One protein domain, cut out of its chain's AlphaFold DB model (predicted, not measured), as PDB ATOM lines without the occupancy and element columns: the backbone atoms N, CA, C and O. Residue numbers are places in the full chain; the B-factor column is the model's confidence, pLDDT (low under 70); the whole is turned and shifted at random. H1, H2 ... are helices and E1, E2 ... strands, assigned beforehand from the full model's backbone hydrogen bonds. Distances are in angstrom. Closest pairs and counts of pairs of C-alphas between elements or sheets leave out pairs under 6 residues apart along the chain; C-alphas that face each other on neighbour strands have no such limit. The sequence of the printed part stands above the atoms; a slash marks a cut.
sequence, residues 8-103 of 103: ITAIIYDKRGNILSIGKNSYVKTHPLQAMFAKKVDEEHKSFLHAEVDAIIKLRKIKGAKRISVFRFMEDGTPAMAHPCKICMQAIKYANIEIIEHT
ATOM      1  N   ILE A   8     161.412 161.400 204.153       89.88
ATOM      2  CA  ILE A   8     162.511 160.948 205.008       89.88
ATOM      3  C   ILE A   8     163.666 161.922 204.823       89.88
ATOM      4  O   ILE A   8     164.060 162.225 203.694       89.88
ATOM      5  N   THR A   9     164.200 162.412 205.933       91.31
ATOM      6  CA  THR A   9     165.355 163.304 205.976       91.31
ATOM      7  C   THR A   9     166.413 162.693 206.881       91.31
ATOM      8  O   THR A   9     166.114 162.280 207.995       91.31
ATOM      9  N   ALA A  10     167.652 162.647 206.411       92.44
ATOM     10  CA  ALA A  10     168.793 162.201 207.194       92.44
ATOM     11  C   ALA A  10     169.780 163.355 207.345       92.44
ATOM     12  O   ALA A  10     170.069 164.064 206.378       92.44
ATOM     13  N   ILE A  11     170.295 163.545 208.552       92.44
ATOM     14  CA  ILE A  11     171.242 164.611 208.871       92.44
ATOM     15  C   ILE A  11     172.487 163.973 209.465       92.44
ATOM     16  O   ILE A  11     172.400 163.178 210.397       92.44
ATOM     17  N   ILE A  12     173.649 164.319 208.917       92.56
ATOM     18  CA  ILE A  12     174.938 163.852 209.422       92.56
ATOM     19  C   ILE A  12     175.593 164.972 210.221       92.56
ATOM     20  O   ILE A  12     175.722 166.104 209.745       92.56
ATOM     21  N   TYR A  13     176.047 164.623 211.419       91.31
ATOM     22  CA  TYR A  13     176.711 165.505 212.360       91.31
ATOM     23  C   TYR A  13     178.166 165.091 212.596       91.31
ATOM     24  O   TYR A  13     178.528 163.907 212.587       91.31
ATOM     25  N   ASP A  14     178.991 166.097 212.867       90.12
ATOM     26  CA  ASP A  14     180.341 165.930 213.401       90.12
ATOM     27  C   ASP A  14     180.306 165.663 214.918       90.12
ATOM     28  O   ASP A  14     179.316 165.944 215.596       90.12
ATOM     29  N   LYS A  15     181.429 165.210 215.481       85.38
ATOM     30  CA  LYS A  15     181.699 165.119 216.927       85.38
ATOM     31  C   LYS A  15     181.333 166.406 217.679       85.38
ATOM     32  O   LYS A  15     180.985 166.355 218.852       85.38
ATOM     33  N   ARG A  16     181.466 167.562 217.023       85.50
ATOM     34  CA  ARG A  16     181.180 168.886 217.600       85.50
ATOM     35  C   ARG A  16     179.707 169.302 217.497       85.50
ATOM     36  O   ARG A  16     179.377 170.399 217.921       85.50
ATOM     37  N   GLY A  17     178.841 168.475 216.909       83.06
ATOM     38  CA  GLY A  17     177.427 168.795 216.690       83.06
ATOM     39  C   GLY A  17     177.146 169.653 215.450       83.06
ATOM     40  O   GLY A  17     176.001 170.027 215.218       83.06
ATOM     41  N   ASN A  18     178.156 169.940 214.623       89.75
ATOM     42  CA  ASN A  18     177.970 170.674 213.371       89.75
ATOM     43  C   ASN A  18     177.308 169.791 212.313       89.75
ATOM     44  O   ASN A  18     177.693 168.632 212.152       89.75
ATOM     45  N   ILE A  19     176.372 170.357 211.551       90.94
ATOM     46  CA  ILE A  19     175.744 169.673 210.417       90.94
ATOM     47  C   ILE A  19     176.741 169.629 209.257       90.94
ATOM     48  O   ILE A  19     177.173 170.668 208.760       90.94
ATOM     49  N   LEU A  20     177.099 168.424 208.819       90.69
ATOM     50  CA  LEU A  20     178.004 168.211 207.689       90.69
ATOM     51  C   LEU A  20     177.245 168.054 206.374       90.69
ATOM     52  O   LEU A  20     177.672 168.575 205.345       90.69
ATOM     53  N   SER A  21     176.131 167.325 206.401       92.19
ATOM     54  CA  SER A  21     175.296 167.105 205.225       92.19
ATOM     55  C   SER A  21     173.858 166.764 205.604       92.19
ATOM     56  O   SER A  21     173.571 166.276 206.698       92.19
ATOM     57  N   ILE A  22     172.948 167.041 204.667       92.81
ATOM     58  CA  ILE A  22     171.518 166.757 204.784       92.81
ATOM     59  C   ILE A  22     171.069 166.020 203.523       92.81
ATOM     60  O   ILE A  22     171.222 166.520 202.399       92.81
ATOM     61  N   GLY A  23     170.497 164.840 203.723       92.56
ATOM     62  CA  GLY A  23     169.940 163.990 202.684       92.56
ATOM     63  C   GLY A  23     168.424 163.887 202.767       92.56
ATOM     64  O   GLY A  23     167.845 163.968 203.851       92.56
ATOM     65  N   LYS A  24     167.770 163.710 201.619       90.94
ATOM     66  CA  LYS A  24     166.322 163.479 201.525       90.94
ATOM     67  C   LYS A  24     166.041 162.295 200.612       90.94
ATOM     68  O   LYS A  24     166.759 162.082 199.638       90.94
ATOM     69  N   ASN A  25     164.991 161.534 200.906       90.06
ATOM     70  CA  ASN A  25     164.596 160.437 200.030       90.06
ATOM     71  C   ASN A  25     164.014 160.957 198.708       90.06
ATOM     72  O   ASN A  25     163.328 161.978 198.650       90.06
ATOM     73  N   SER A  26     164.263 160.217 197.632       86.50
ATOM     74  CA  SER A  26     163.682 160.486 196.323       86.50
ATOM     75  C   SER A  26     163.127 159.205 195.722       86.50
ATOM     76  O   SER A  26     163.842 158.230 195.533       86.50
ATOM     77  N   TYR A  27     161.846 159.240 195.359       83.06
ATOM     78  CA  TYR A  27     161.155 158.136 194.683       83.06
ATOM     79  C   TYR A  27     161.324 158.156 193.156       83.06
ATOM     80  O   TYR A  27     160.645 157.416 192.455       83.06
ATOM     81  N   VAL A  28     162.162 159.052 192.631       85.69
ATOM     82  CA  VAL A  28     162.387 159.219 191.185       85.69
ATOM     83  C   VAL A  28     163.867 159.080 190.862       85.69
ATOM     84  O   VAL A  28     164.229 158.446 189.877       85.69
ATOM     85  N   LYS A  29     164.734 159.657 191.700       85.56
ATOM     86  CA  LYS A  29     166.180 159.583 191.506       85.56
ATOM     87  C   LYS A  29     166.724 158.267 192.053       85.56
ATOM     88  O   LYS A  29     166.342 157.832 193.138       85.56
ATOM     89  N   THR A  30     167.656 157.681 191.316       87.56
ATOM     90  CA  THR A  30     168.489 156.555 191.742       87.56
ATOM     91  C   THR A  30     169.947 157.016 191.798       87.56
ATOM     92  O   THR A  30     170.285 158.090 191.293       87.56
ATOM     93  N   HIS A  31     170.820 156.244 192.445       86.75
ATOM     94  CA  HIS A  31     172.248 156.564 192.492       86.75
ATOM     95  C   HIS A  31     173.109 155.293 192.424       86.75
ATOM     96  O   HIS A  31     172.743 154.296 193.053       86.75
ATOM     97  N   PRO A  32     174.272 155.308 191.739       88.06
ATOM     98  CA  PRO A  32     175.152 154.141 191.642       88.06
ATOM     99  C   PRO A  32     175.561 153.551 192.998       88.06
ATOM    100  O   PRO A  32     175.535 152.336 193.163       88.06
ATOM    101  N   LEU A  33     175.862 154.393 193.999       86.69
ATOM    102  CA  LEU A  33     176.142 153.922 195.370       86.69
ATOM    103  C   LEU A  33     174.961 153.158 195.983       86.69
ATOM    104  O   LEU A  33     175.172 152.115 196.594       86.69
ATOM    105  N   GLN A  34     173.726 153.632 195.788       86.19
ATOM    106  CA  GLN A  34     172.531 152.922 196.255       86.19
ATOM    107  C   GLN A  34     172.434 151.552 195.576       86.19
ATOM    108  O   GLN A  34     172.248 150.554 196.264       86.19
ATOM    109  N   ALA A  35     172.609 151.491 194.252       87.25
ATOM    110  CA  ALA A  35     172.558 150.241 193.494       87.25
ATOM    111  C   ALA A  35     173.656 149.251 193.925       87.25
ATOM    112  O   ALA A  35     173.394 148.061 194.080       87.25
ATOM    113  N   MET A  36     174.866 149.747 194.196       89.25
ATOM    114  CA  MET A  36     175.978 148.936 194.691       89.25
ATOM    115  C   MET A  36     175.653 148.297 196.048       89.25
ATOM    116  O   MET A  36     175.863 147.096 196.228       89.25
ATOM    117  N   PHE A  37     175.120 149.070 197.001       88.94
ATOM    118  CA  PHE A  37     174.727 148.532 198.306       88.94
ATOM    119  C   PHE A  37     173.488 147.640 198.222       88.94
ATOM    120  O   PHE A  37     173.445 146.627 198.912       88.94
ATOM    121  N   ALA A  38     172.520 147.972 197.363       88.12
ATOM    122  CA  ALA A  38     171.336 147.157 197.102       88.12
ATOM    123  C   ALA A  38     171.724 145.763 196.593       88.12
ATOM    124  O   ALA A  38     171.279 144.767 197.155       88.12
ATOM    125  N   LYS A  39     172.645 145.692 195.625       88.50
ATOM    126  CA  LYS A  39     173.210 144.431 195.128       88.50
ATOM    127  C   LYS A  39     173.965 143.660 196.208       88.50
ATOM    128  O   LYS A  39     173.879 142.442 196.281       88.50
ATOM    129  N   LYS A  40     174.679 144.362 197.092       87.06
ATOM    130  CA  LYS A  40     175.421 143.740 198.198       87.06
ATOM    131  C   LYS A  40     174.515 143.096 199.255       87.06
ATOM    132  O   LYS A  40     174.977 142.216 199.975       87.06
ATOM    133  N   VAL A  41     173.265 143.544 199.378       86.31
ATOM    134  CA  VAL A  41     172.284 142.998 200.334       86.31
ATOM    135  C   VAL A  41     171.143 142.233 199.656       86.31
ATOM    136  O   VAL A  41     170.136 141.978 200.314       86.31
ATOM    137  N   ASP A  42     171.305 141.879 198.378       85.12
ATOM    138  CA  ASP A  42     170.338 141.112 197.578       85.12
ATOM    139  C   ASP A  42     168.953 141.789 197.431       85.12
ATOM    140  O   ASP A  42     167.914 141.151 197.326       85.12
ATOM    141  N   GLU A  43     168.918 143.126 197.442       82.88
ATOM    142  CA  GLU A  43     167.690 143.938 197.363       82.88
ATOM    143  C   GLU A  43     167.748 144.922 196.185       82.88
ATOM    144  O   GLU A  43     167.432 146.108 196.313       82.88
ATOM    145  N   GLU A  44     168.158 144.438 195.009       78.62
ATOM    146  CA  GLU A  44     168.341 145.245 193.787       78.62
ATOM    147  C   GLU A  44     167.065 145.987 193.351       78.62
ATOM    148  O   GLU A  44     167.131 147.061 192.748       78.62
ATOM    149  N   HIS A  45     165.892 145.478 193.738       77.31
ATOM    150  CA  HIS A  45     164.596 146.115 193.498       77.31
ATOM    151  C   HIS A  45     164.430 147.471 194.214       77.31
ATOM    152  O   HIS A  45     163.592 148.281 193.811       77.31
ATOM    153  N   LYS A  46     165.225 147.759 195.256       75.19
ATOM    154  CA  LYS A  46     165.201 149.020 196.021       75.19
ATOM    155  C   LYS A  46     166.305 149.979 195.561       75.19
ATOM    156  O   LYS A  46     167.180 150.382 196.328       75.19
ATOM    157  N   SER A  47     166.237 150.370 194.291       75.94
ATOM    158  CA  SER A  47     167.211 151.261 193.640       75.94
ATOM    159  C   SER A  47     166.956 152.760 193.859       75.94
ATOM    160  O   SER A  47     167.815 153.585 193.531       75.94
ATOM    161  N   PHE A  48     165.802 153.129 194.427       86.38
ATOM    162  CA  PHE A  48     165.462 154.519 194.742       86.38
ATOM    163  C   PHE A  48     166.399 155.118 195.789       86.38
ATOM    164  O   PHE A  48     166.839 154.444 196.719       86.38
ATOM    165  N   LEU A  49     166.688 156.407 195.644       87.62
ATOM    166  CA  LEU A  49     167.605 157.110 196.523       87.62
ATOM    167  C   LEU A  49     166.997 157.289 197.919       87.62
ATOM    168  O   LEU A  49     165.981 157.967 198.100       87.62
ATOM    169  N   HIS A  50     167.647 156.695 198.912       88.75
ATOM    170  CA  HIS A  50     167.275 156.847 200.313       88.75
ATOM    171  C   HIS A  50     167.926 158.090 200.926       88.75
ATOM    172  O   HIS A  50     168.954 158.571 200.444       88.75
ATOM    173  N   ALA A  51     167.327 158.607 201.998       91.25
ATOM    174  CA  ALA A  51     167.786 159.838 202.632       91.25
ATOM    175  C   ALA A  51     169.196 159.688 203.220       91.25
ATOM    176  O   ALA A  51     170.017 160.591 203.092       91.25
ATOM    177  N   GLU A  52     169.494 158.535 203.817       90.38
ATOM    178  CA  GLU A  52     170.781 158.234 204.443       90.38
ATOM    179  C   GLU A  52     171.897 158.192 203.399       90.38
ATOM    180  O   GLU A  52     172.956 158.788 203.585       90.38
ATOM    181  N   VAL A  53     171.638 157.547 202.260       90.50
ATOM    182  CA  VAL A  53     172.607 157.459 201.164       90.50
ATOM    183  C   VAL A  53     172.810 158.823 200.507       90.50
ATOM    184  O   VAL A  53     173.951 159.197 200.259       90.50
ATOM    185  N   ASP A  54     171.751 159.612 200.309       92.31
ATOM    186  CA  ASP A  54     171.865 160.996 199.823       92.31
ATOM    187  C   ASP A  54     172.698 161.877 200.774       92.31
ATOM    188  O   ASP A  54     173.542 162.658 200.327       92.31
ATOM    189  N   ALA A  55     172.532 161.718 202.092       92.12
ATOM    190  CA  ALA A  55     173.330 162.436 203.085       92.12
ATOM    191  C   ALA A  55     174.815 162.048 203.004       92.12
ATOM    192  O   ALA A  55     175.682 162.925 203.058       92.12
ATOM    193  N   ILE A  56     175.110 160.756 202.832       90.25
ATOM    194  CA  ILE A  56     176.477 160.240 202.682       90.25
ATOM    195  C   ILE A  56     177.104 160.714 201.364       90.25
ATOM    196  O   ILE A  56     178.260 161.119 201.358       90.25
ATOM    197  N   ILE A  57     176.357 160.728 200.256       89.94
ATOM    198  CA  ILE A  57     176.852 161.214 198.956       89.94
ATOM    199  C   ILE A  57     177.244 162.692 199.035       89.94
ATOM    200  O   ILE A  57     178.276 163.099 198.508       89.94
ATOM    201  N   LYS A  58     176.429 163.506 199.713       88.69
ATOM    202  CA  LYS A  58     176.693 164.941 199.896       88.69
ATOM    203  C   LYS A  58     177.812 165.230 200.895       88.69
ATOM    204  O   LYS A  58     178.236 166.380 201.029       88.69
ATOM    205  N   LEU A  59     178.282 164.219 201.618       87.12
ATOM    206  CA  LEU A  59     179.313 164.378 202.624       87.12
ATOM    207  C   LEU A  59     180.669 164.658 201.959       87.12
ATOM    208  O   LEU A  59     181.328 163.768 201.432       87.12
ATOM    209  N   ARG A  60     181.136 165.908 202.036       77.06
ATOM    210  CA  ARG A  60     182.451 166.311 201.498       77.06
ATOM    211  C   ARG A  60     183.642 165.690 202.235       77.06
ATOM    212  O   ARG A  60     184.700 165.510 201.639       77.06
ATOM    213  N   LYS A  61     183.514 165.429 203.541       77.38
ATOM    214  CA  LYS A  61     184.599 164.925 204.398       77.38
ATOM    215  C   LYS A  61     184.111 163.753 205.242       77.38
ATOM    216  O   LYS A  61     183.538 163.954 206.307       77.38
ATOM    217  N   ILE A  62     184.415 162.537 204.792       73.25
ATOM    218  CA  ILE A  62     184.053 161.293 205.493       73.25
ATOM    219  C   ILE A  62     184.668 161.247 206.902       73.25
ATOM    220  O   ILE A  62     183.995 160.880 207.855       73.25
ATOM    221  N   LYS A  63     185.907 161.733 207.073       72.94
ATOM    222  CA  LYS A  63     186.632 161.714 208.362       72.94
ATOM    223  C   LYS A  63     185.967 162.501 209.506       72.94
ATOM    224  O   LYS A  63     186.374 162.323 210.647       72.94
ATOM    225  N   GLY A  64     185.012 163.386 209.215       76.62
ATOM    226  CA  GLY A  64     184.311 164.173 210.236       76.62
ATOM    227  C   GLY A  64     182.958 163.598 210.648       76.62
ATOM    228  O   GLY A  64     182.413 164.020 211.657       76.62
ATOM    229  N   ALA A  65     182.383 162.660 209.894       86.56
ATOM    230  CA  ALA A  65     181.058 162.147 210.214       86.56
ATOM    231  C   ALA A  65     181.131 161.169 211.389       86.56
ATOM    232  O   ALA A  65     181.813 160.151 211.319       86.56
ATOM    233  N   LYS A  66     180.423 161.488 212.476       88.88
ATOM    234  CA  LYS A  66     180.372 160.647 213.682       88.88
ATOM    235  C   LYS A  66     178.969 160.176 214.017       88.88
ATOM    236  O   LYS A  66     178.814 159.070 214.533       88.88
ATOM    237  N   ARG A  67     177.965 160.995 213.703       91.00
ATOM    238  CA  ARG A  67     176.569 160.722 214.022       91.00
ATOM    239  C   ARG A  67     175.672 160.952 212.819       91.00
ATOM    240  O   ARG A  67     175.854 161.929 212.099       91.00
ATOM    241  N   ILE A  68     174.688 160.083 212.632       91.75
ATOM    242  CA  ILE A  68     173.594 160.269 211.684       91.75
ATOM    243  C   ILE A  68     172.268 160.224 212.435       91.75
ATOM    244  O   ILE A  68     172.042 159.309 213.222       91.75
ATOM    245  N   SER A  69     171.405 161.204 212.185       91.94
ATOM    246  CA  SER A  69     170.048 161.242 212.726       91.94
ATOM    247  C   SER A  69     169.054 161.164 211.569       91.94
ATOM    248  O   SER A  69     169.112 161.966 210.631       91.94
ATOM    249  N   VAL A  70     168.174 160.165 211.608       91.19
ATOM    250  CA  VAL A  70     167.186 159.886 210.562       91.19
ATOM    251  C   VAL A  70     165.795 160.223 211.080       91.19
ATOM    252  O   VAL A  70     165.362 159.732 212.120       91.19
ATOM    253  N   PHE A  71     165.090 161.050 210.318       89.31
ATOM    254  CA  PHE A  71     163.749 161.516 210.626       89.31
ATOM    255  C   PHE A  71     162.809 161.146 209.488       89.31
ATOM    256  O   PHE A  71     163.095 161.405 208.315       89.31
ATOM    257  N   ARG A  72     161.658 160.574 209.826       87.38
ATOM    258  CA  ARG A  72     160.580 160.306 208.877       87.38
ATOM    259  C   ARG A  72     159.359 161.099 209.293       87.38
ATOM    260  O   ARG A  72     158.887 160.958 210.412       87.38
ATOM    261  N   PHE A  73     158.831 161.867 208.354       84.31
ATOM    262  CA  PHE A  73     157.604 162.628 208.515       84.31
ATOM    263  C   PHE A  73     156.508 162.045 207.624       84.31
ATOM    264  O   PHE A  73     156.743 161.685 206.459       84.31
ATOM    265  N   MET A  74     155.313 161.921 208.192       80.56
ATOM    266  CA  MET A  74     154.086 161.642 207.452       80.56
ATOM    267  C   MET A  74     153.525 162.935 206.828       80.56
ATOM    268  O   MET A  74     154.049 164.026 207.043       80.56
ATOM    269  N   GLU A  75     152.471 162.817 206.015       75.62
ATOM    270  CA  GLU A  75     151.833 163.969 205.348       75.62
ATOM    271  C   GLU A  75     151.202 164.962 206.339       75.62
ATOM    272  O   GLU A  75     151.094 166.145 206.037       75.62
ATOM    273  N   ASP A  76     150.835 164.495 207.531       76.50
ATOM    274  CA  ASP A  76     150.322 165.300 208.645       76.50
ATOM    275  C   ASP A  76     151.439 165.945 209.493       76.50
ATOM    276  O   ASP A  76     151.158 166.617 210.482       76.50
ATOM    277  N   GLY A  77     152.711 165.747 209.121       73.81
ATOM    278  CA  GLY A  77     153.866 166.247 209.864       73.81
ATOM    279  C   GLY A  77     154.213 165.436 211.113       73.81
ATOM    280  O   GLY A  77     155.154 165.799 211.820       73.81
ATOM    281  N   THR A  78     153.515 164.328 211.378       80.75
ATOM    282  CA  THR A  78     153.838 163.471 212.521       80.75
ATOM    283  C   THR A  78     155.147 162.711 212.281       80.75
ATOM    284  O   THR A  78     155.381 162.192 211.177       80.75
ATOM    285  N   PRO A  79     156.038 162.646 213.289       80.44
ATOM    286  CA  PRO A  79     157.213 161.799 213.217       80.44
ATOM    287  C   PRO A  79     156.778 160.332 213.263       80.44
ATOM    288  O   PRO A  79     155.961 159.929 214.088       80.44
ATOM    289  N   ALA A  80     157.328 159.527 212.365       79.56
ATOM    290  CA  ALA A  80     157.092 158.093 212.298       79.56
ATOM    291  C   ALA A  80     158.408 157.335 212.424       79.56
ATOM    292  O   ALA A  80     159.458 157.871 212.081       79.56
ATOM    293  N   MET A  81     158.328 156.059 212.809       75.00
ATOM    294  CA  MET A  81     159.509 155.213 212.948       75.00
ATOM    295  C   MET A  81     160.306 155.161 211.633       75.00
ATOM    296  O   MET A  81     159.809 154.742 210.574       75.00
ATOM    297  N   ALA A  82     161.552 155.608 211.729       76.69
ATOM    298  CA  ALA A  82     162.494 155.849 210.648       76.69
ATOM    299  C   ALA A  82     163.717 154.932 210.766       76.69
ATOM    300  O   ALA A  82     164.854 155.365 210.581       76.69
ATOM    301  N   HIS A  83     163.500 153.658 211.102       79.19
ATOM    302  CA  HIS A  83     164.608 152.718 211.224       79.19
ATOM    303  C   HIS A  83     165.313 152.543 209.864       79.19
ATOM    304  O   HIS A  83     164.641 152.239 208.868       79.19
ATOM    305  N   PRO A  84     166.646 152.727 209.795       81.19
ATOM    306  CA  PRO A  84     167.382 152.631 208.543       81.19
ATOM    307  C   PRO A  84     167.298 151.211 207.986       81.19
ATOM    308  O   PRO A  84     167.410 150.217 208.703       81.19
ATOM    309  N   CYS A  85     167.111 151.091 206.675       84.62
ATOM    310  CA  CYS A  85     167.037 149.775 206.050       84.62
ATOM    311  C   CYS A  85     168.423 149.110 205.964       84.62
ATOM    312  O   CYS A  85     169.461 149.754 206.121       84.62
ATOM    313  N   LYS A  86     168.456 147.815 205.623       86.25
ATOM    314  CA  LYS A  86     169.706 147.041 205.466       86.25
ATOM    315  C   LYS A  86     170.712 147.704 204.511       86.25
ATOM    316  O   LYS A  86     171.907 147.701 204.794       86.25
ATOM    317  N   ILE A  87     170.229 148.305 203.419       88.31
ATOM    318  CA  ILE A  87     171.051 149.031 202.432       88.31
ATOM    319  C   ILE A  87     171.710 150.249 203.092       88.31
ATOM    320  O   ILE A  87     172.925 150.424 203.017       88.31
ATOM    321  N   CYS A  88     170.914 151.065 203.788       87.12
ATOM    322  CA  CYS A  88     171.388 152.262 204.473       87.12
ATOM    323  C   CYS A  88     172.363 151.916 205.600       87.12
ATOM    324  O   CYS A  88     173.383 152.581 205.734       87.12
ATOM    325  N   MET A  89     172.129 150.834 206.349       88.94
ATOM    326  CA  MET A  89     173.080 150.355 207.358       88.94
ATOM    327  C   MET A  89     174.452 150.018 206.757       88.94
ATOM    328  O   MET A  89     175.477 150.377 207.335       88.94
ATOM    329  N   GLN A  90     174.499 149.377 205.582       89.62
ATOM    330  CA  GLN A  90     175.770 149.120 204.890       89.62
ATOM    331  C   GLN A  90     176.454 150.417 204.446       89.62
ATOM    332  O   GLN A  90     177.670 150.545 204.590       89.62
ATOM    333  N   ALA A  91     175.684 151.391 203.956       89.19
ATOM    334  CA  ALA A  91     176.214 152.694 203.572       89.19
ATOM    335  C   ALA A  91     176.777 153.470 204.779       89.19
ATOM    336  O   ALA A  91     177.872 154.020 204.700       89.19
ATOM    337  N   ILE A  92     176.072 153.466 205.913       89.69
ATOM    338  CA  ILE A  92     176.504 154.100 207.170       89.69
ATOM    339  C   ILE A  92     177.795 153.451 207.680       89.69
ATOM    340  O   ILE A  92     178.740 154.154 208.041       89.69
ATOM    341  N   LYS A  93     177.877 152.114 207.630       88.62
ATOM    342  CA  LYS A  93     179.090 151.369 207.988       88.62
ATOM    343  C   LYS A  93     180.263 151.724 207.074       88.62
ATOM    344  O   LYS A  93     181.380 151.884 207.550       88.62
ATOM    345  N   TYR A  94     180.010 151.889 205.776       87.25
ATOM    346  CA  TYR A  94     181.019 152.350 204.819       87.25
ATOM    347  C   TYR A  94     181.484 153.788 205.105       87.25
ATOM    348  O   TYR A  94     182.667 154.091 204.974       87.25
ATOM    349  N   ALA A  95     180.577 154.662 205.548       85.56
ATOM    350  CA  ALA A  95     180.885 156.039 205.934       85.56
ATOM    351  C   ALA A  95     181.572 156.168 207.311       85.56
ATOM    352  O   ALA A  95     181.908 157.281 207.709       85.56
ATOM    353  N   ASN A  96     181.800 155.054 208.022       87.56
ATOM    354  CA  ASN A  96     182.422 155.001 209.348       87.56
ATOM    355  C   ASN A  96     181.701 155.854 210.413       87.56
ATOM    356  O   ASN A  96     182.331 156.477 211.269       87.56
ATOM    357  N   ILE A  97     180.370 155.895 210.339       88.62
ATOM    358  CA  ILE A  97     179.516 156.574 211.316       88.62
ATOM    359  C   ILE A  97     179.203 155.593 212.448       88.62
ATOM    360  O   ILE A  97     178.703 154.496 212.207       88.62
ATOM    361  N   GLU A  98     179.495 155.995 213.682       87.06
ATOM    362  CA  GLU A  98     179.365 155.140 214.870       87.06
ATOM    363  C   GLU A  98     177.992 155.274 215.533       87.06
ATOM    364  O   GLU A  98     177.471 154.305 216.079       87.06
ATOM    365  N   ILE A  99     177.397 156.470 215.483       89.19
ATOM    366  CA  ILE A  99     176.158 156.783 216.196       89.19
ATOM    367  C   ILE A  99     175.015 156.906 215.190       89.19
ATOM    368  O   ILE A  99     175.058 157.754 214.296       89.19
ATOM    369  N   ILE A 100     173.984 156.082 215.362       90.62
ATOM    370  CA  ILE A 100     172.773 156.084 214.540       90.62
ATOM    371  C   ILE A 100     171.596 156.423 215.450       90.62
ATOM    372  O   ILE A 100     171.220 155.632 216.308       90.62
ATOM    373  N   GLU A 101     171.017 157.599 215.252       88.94
ATOM    374  CA  GLU A 101     169.791 158.029 215.913       88.94
ATOM    375  C   GLU A 101     168.637 157.945 214.910       88.94
ATOM    376  O   GLU A 101     168.745 158.403 213.771       88.94
ATOM    377  N   HIS A 102     167.516 157.368 215.323       86.44
ATOM    378  CA  HIS A 102     166.281 157.376 214.549       86.44
ATOM    379  C   HIS A 102     165.109 157.706 215.474       86.44
ATOM    380  O   HIS A 102     165.112 157.314 216.640       86.44
ATOM    381  N   THR A 103     164.121 158.432 214.956       77.06
ATOM    382  CA  THR A 103     162.800 158.611 215.597       77.06
ATOM    383  C   THR A 103     161.849 157.539 215.085       77.06
ATOM    384  O   THR A 103     161.026 157.022 215.863       77.06
TER     385      THR A 103
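What this domain is: This is residues 8 to 103 of the 103 residues of the protein "Cytidine and deoxycytidylate deaminase zinc-binding region" of Parcubacteria group bacterium ADurb.Bin216 (UniProt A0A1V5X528). A twisted four-stranded sheet has the short helix H2 packed on one face over E2 and E1, H3 side by side with H2, and H1 farther out, packing on H3 away from the sheet. Beyond the end of E4, residues 74 to 85 make a long loop that folds back to H3, while E3 lies off the sheet toward H1. The printed part has 96 residues, with five named strands and three named helices in the order E1 E2 E3 H1 H2 E4 H3 E5, class mixed, helices and strands. The mixed sheet runs E2 E1 E4 E5, with E4 and E5 parallel and the other neighbours antiparallel. The whole is compact, with a radius of gyration of the C-alphas of 12.6 A, and flat, spanning 37 by 34 by 18 A.

How they stand to each other: E1, residues 8 to 14, and E2, residues 19 to 24, form an antiparallel hairpin, with N 10 and O 23 2.9 A apart, within hydrogen-bond range. E3, residues 26 to 30, pairs with no named strand. H1, residues 32 to 40, is not on the sheet. H2, residues 51 to 57, is on it at a height of 6.1 A, only just over E2 alone, with 5 of its 7 C-alphas falling on E2 and 2 on E1; it runs slantwise to the strands, at 41 degrees to E2 on the local plane. The closest C-alphas of E2 and H2, of Gly 23 and Ala 55, are 3.8 A apart. E4, residues 65 to 73, is antiparallel to E1, with N 9 and O 71 2.8 A apart. H3, residues 86 to 94, only grazes the sheet with residues 89 to 92. H3 touches H2 at a shallow tilt of 30 degrees, the same way, closest at C-alphas Glu 52 and Cys 88, 6.0 A. It also touches H1, closest at C-alphas Phe 37 and Ile 87, 5.5 A, at a tilt of 68 degrees, only just steep, opposite ways. E5, residues 99 to 102, is parallel to E4, with N 70 and O 101 2.8 A apart; E4, H3 and E5 form a strand-helix-strand unit, two parallel neighbour strands with a helix between, whose crossover is right-handed. In H1, H2 and H3 every O i to N i+4 pair is within hydrogen-bond range.

Where its parts are: E1 begins at C-alpha 8 (162.511, 160.948, 205.008) and is 20.3 A long; E4 is 23.5 A. E2 is 14.4 A and E3 7.7 A. H1, H2 and H3 are 12.3, 9.9 and 12.5 A. E5, 10.0 A, ends at C-alpha 102 (166.281, 157.376, 214.549).

The domain as a whole: The C-alphas of Arg 16 and His 45, the two farthest apart, are 37.1 A apart. The printed part has no cut. The link from E4 to H3, 12 residues, is long. No printed residue is under 70 in pLDDT; the mean of the printed part is 86.1.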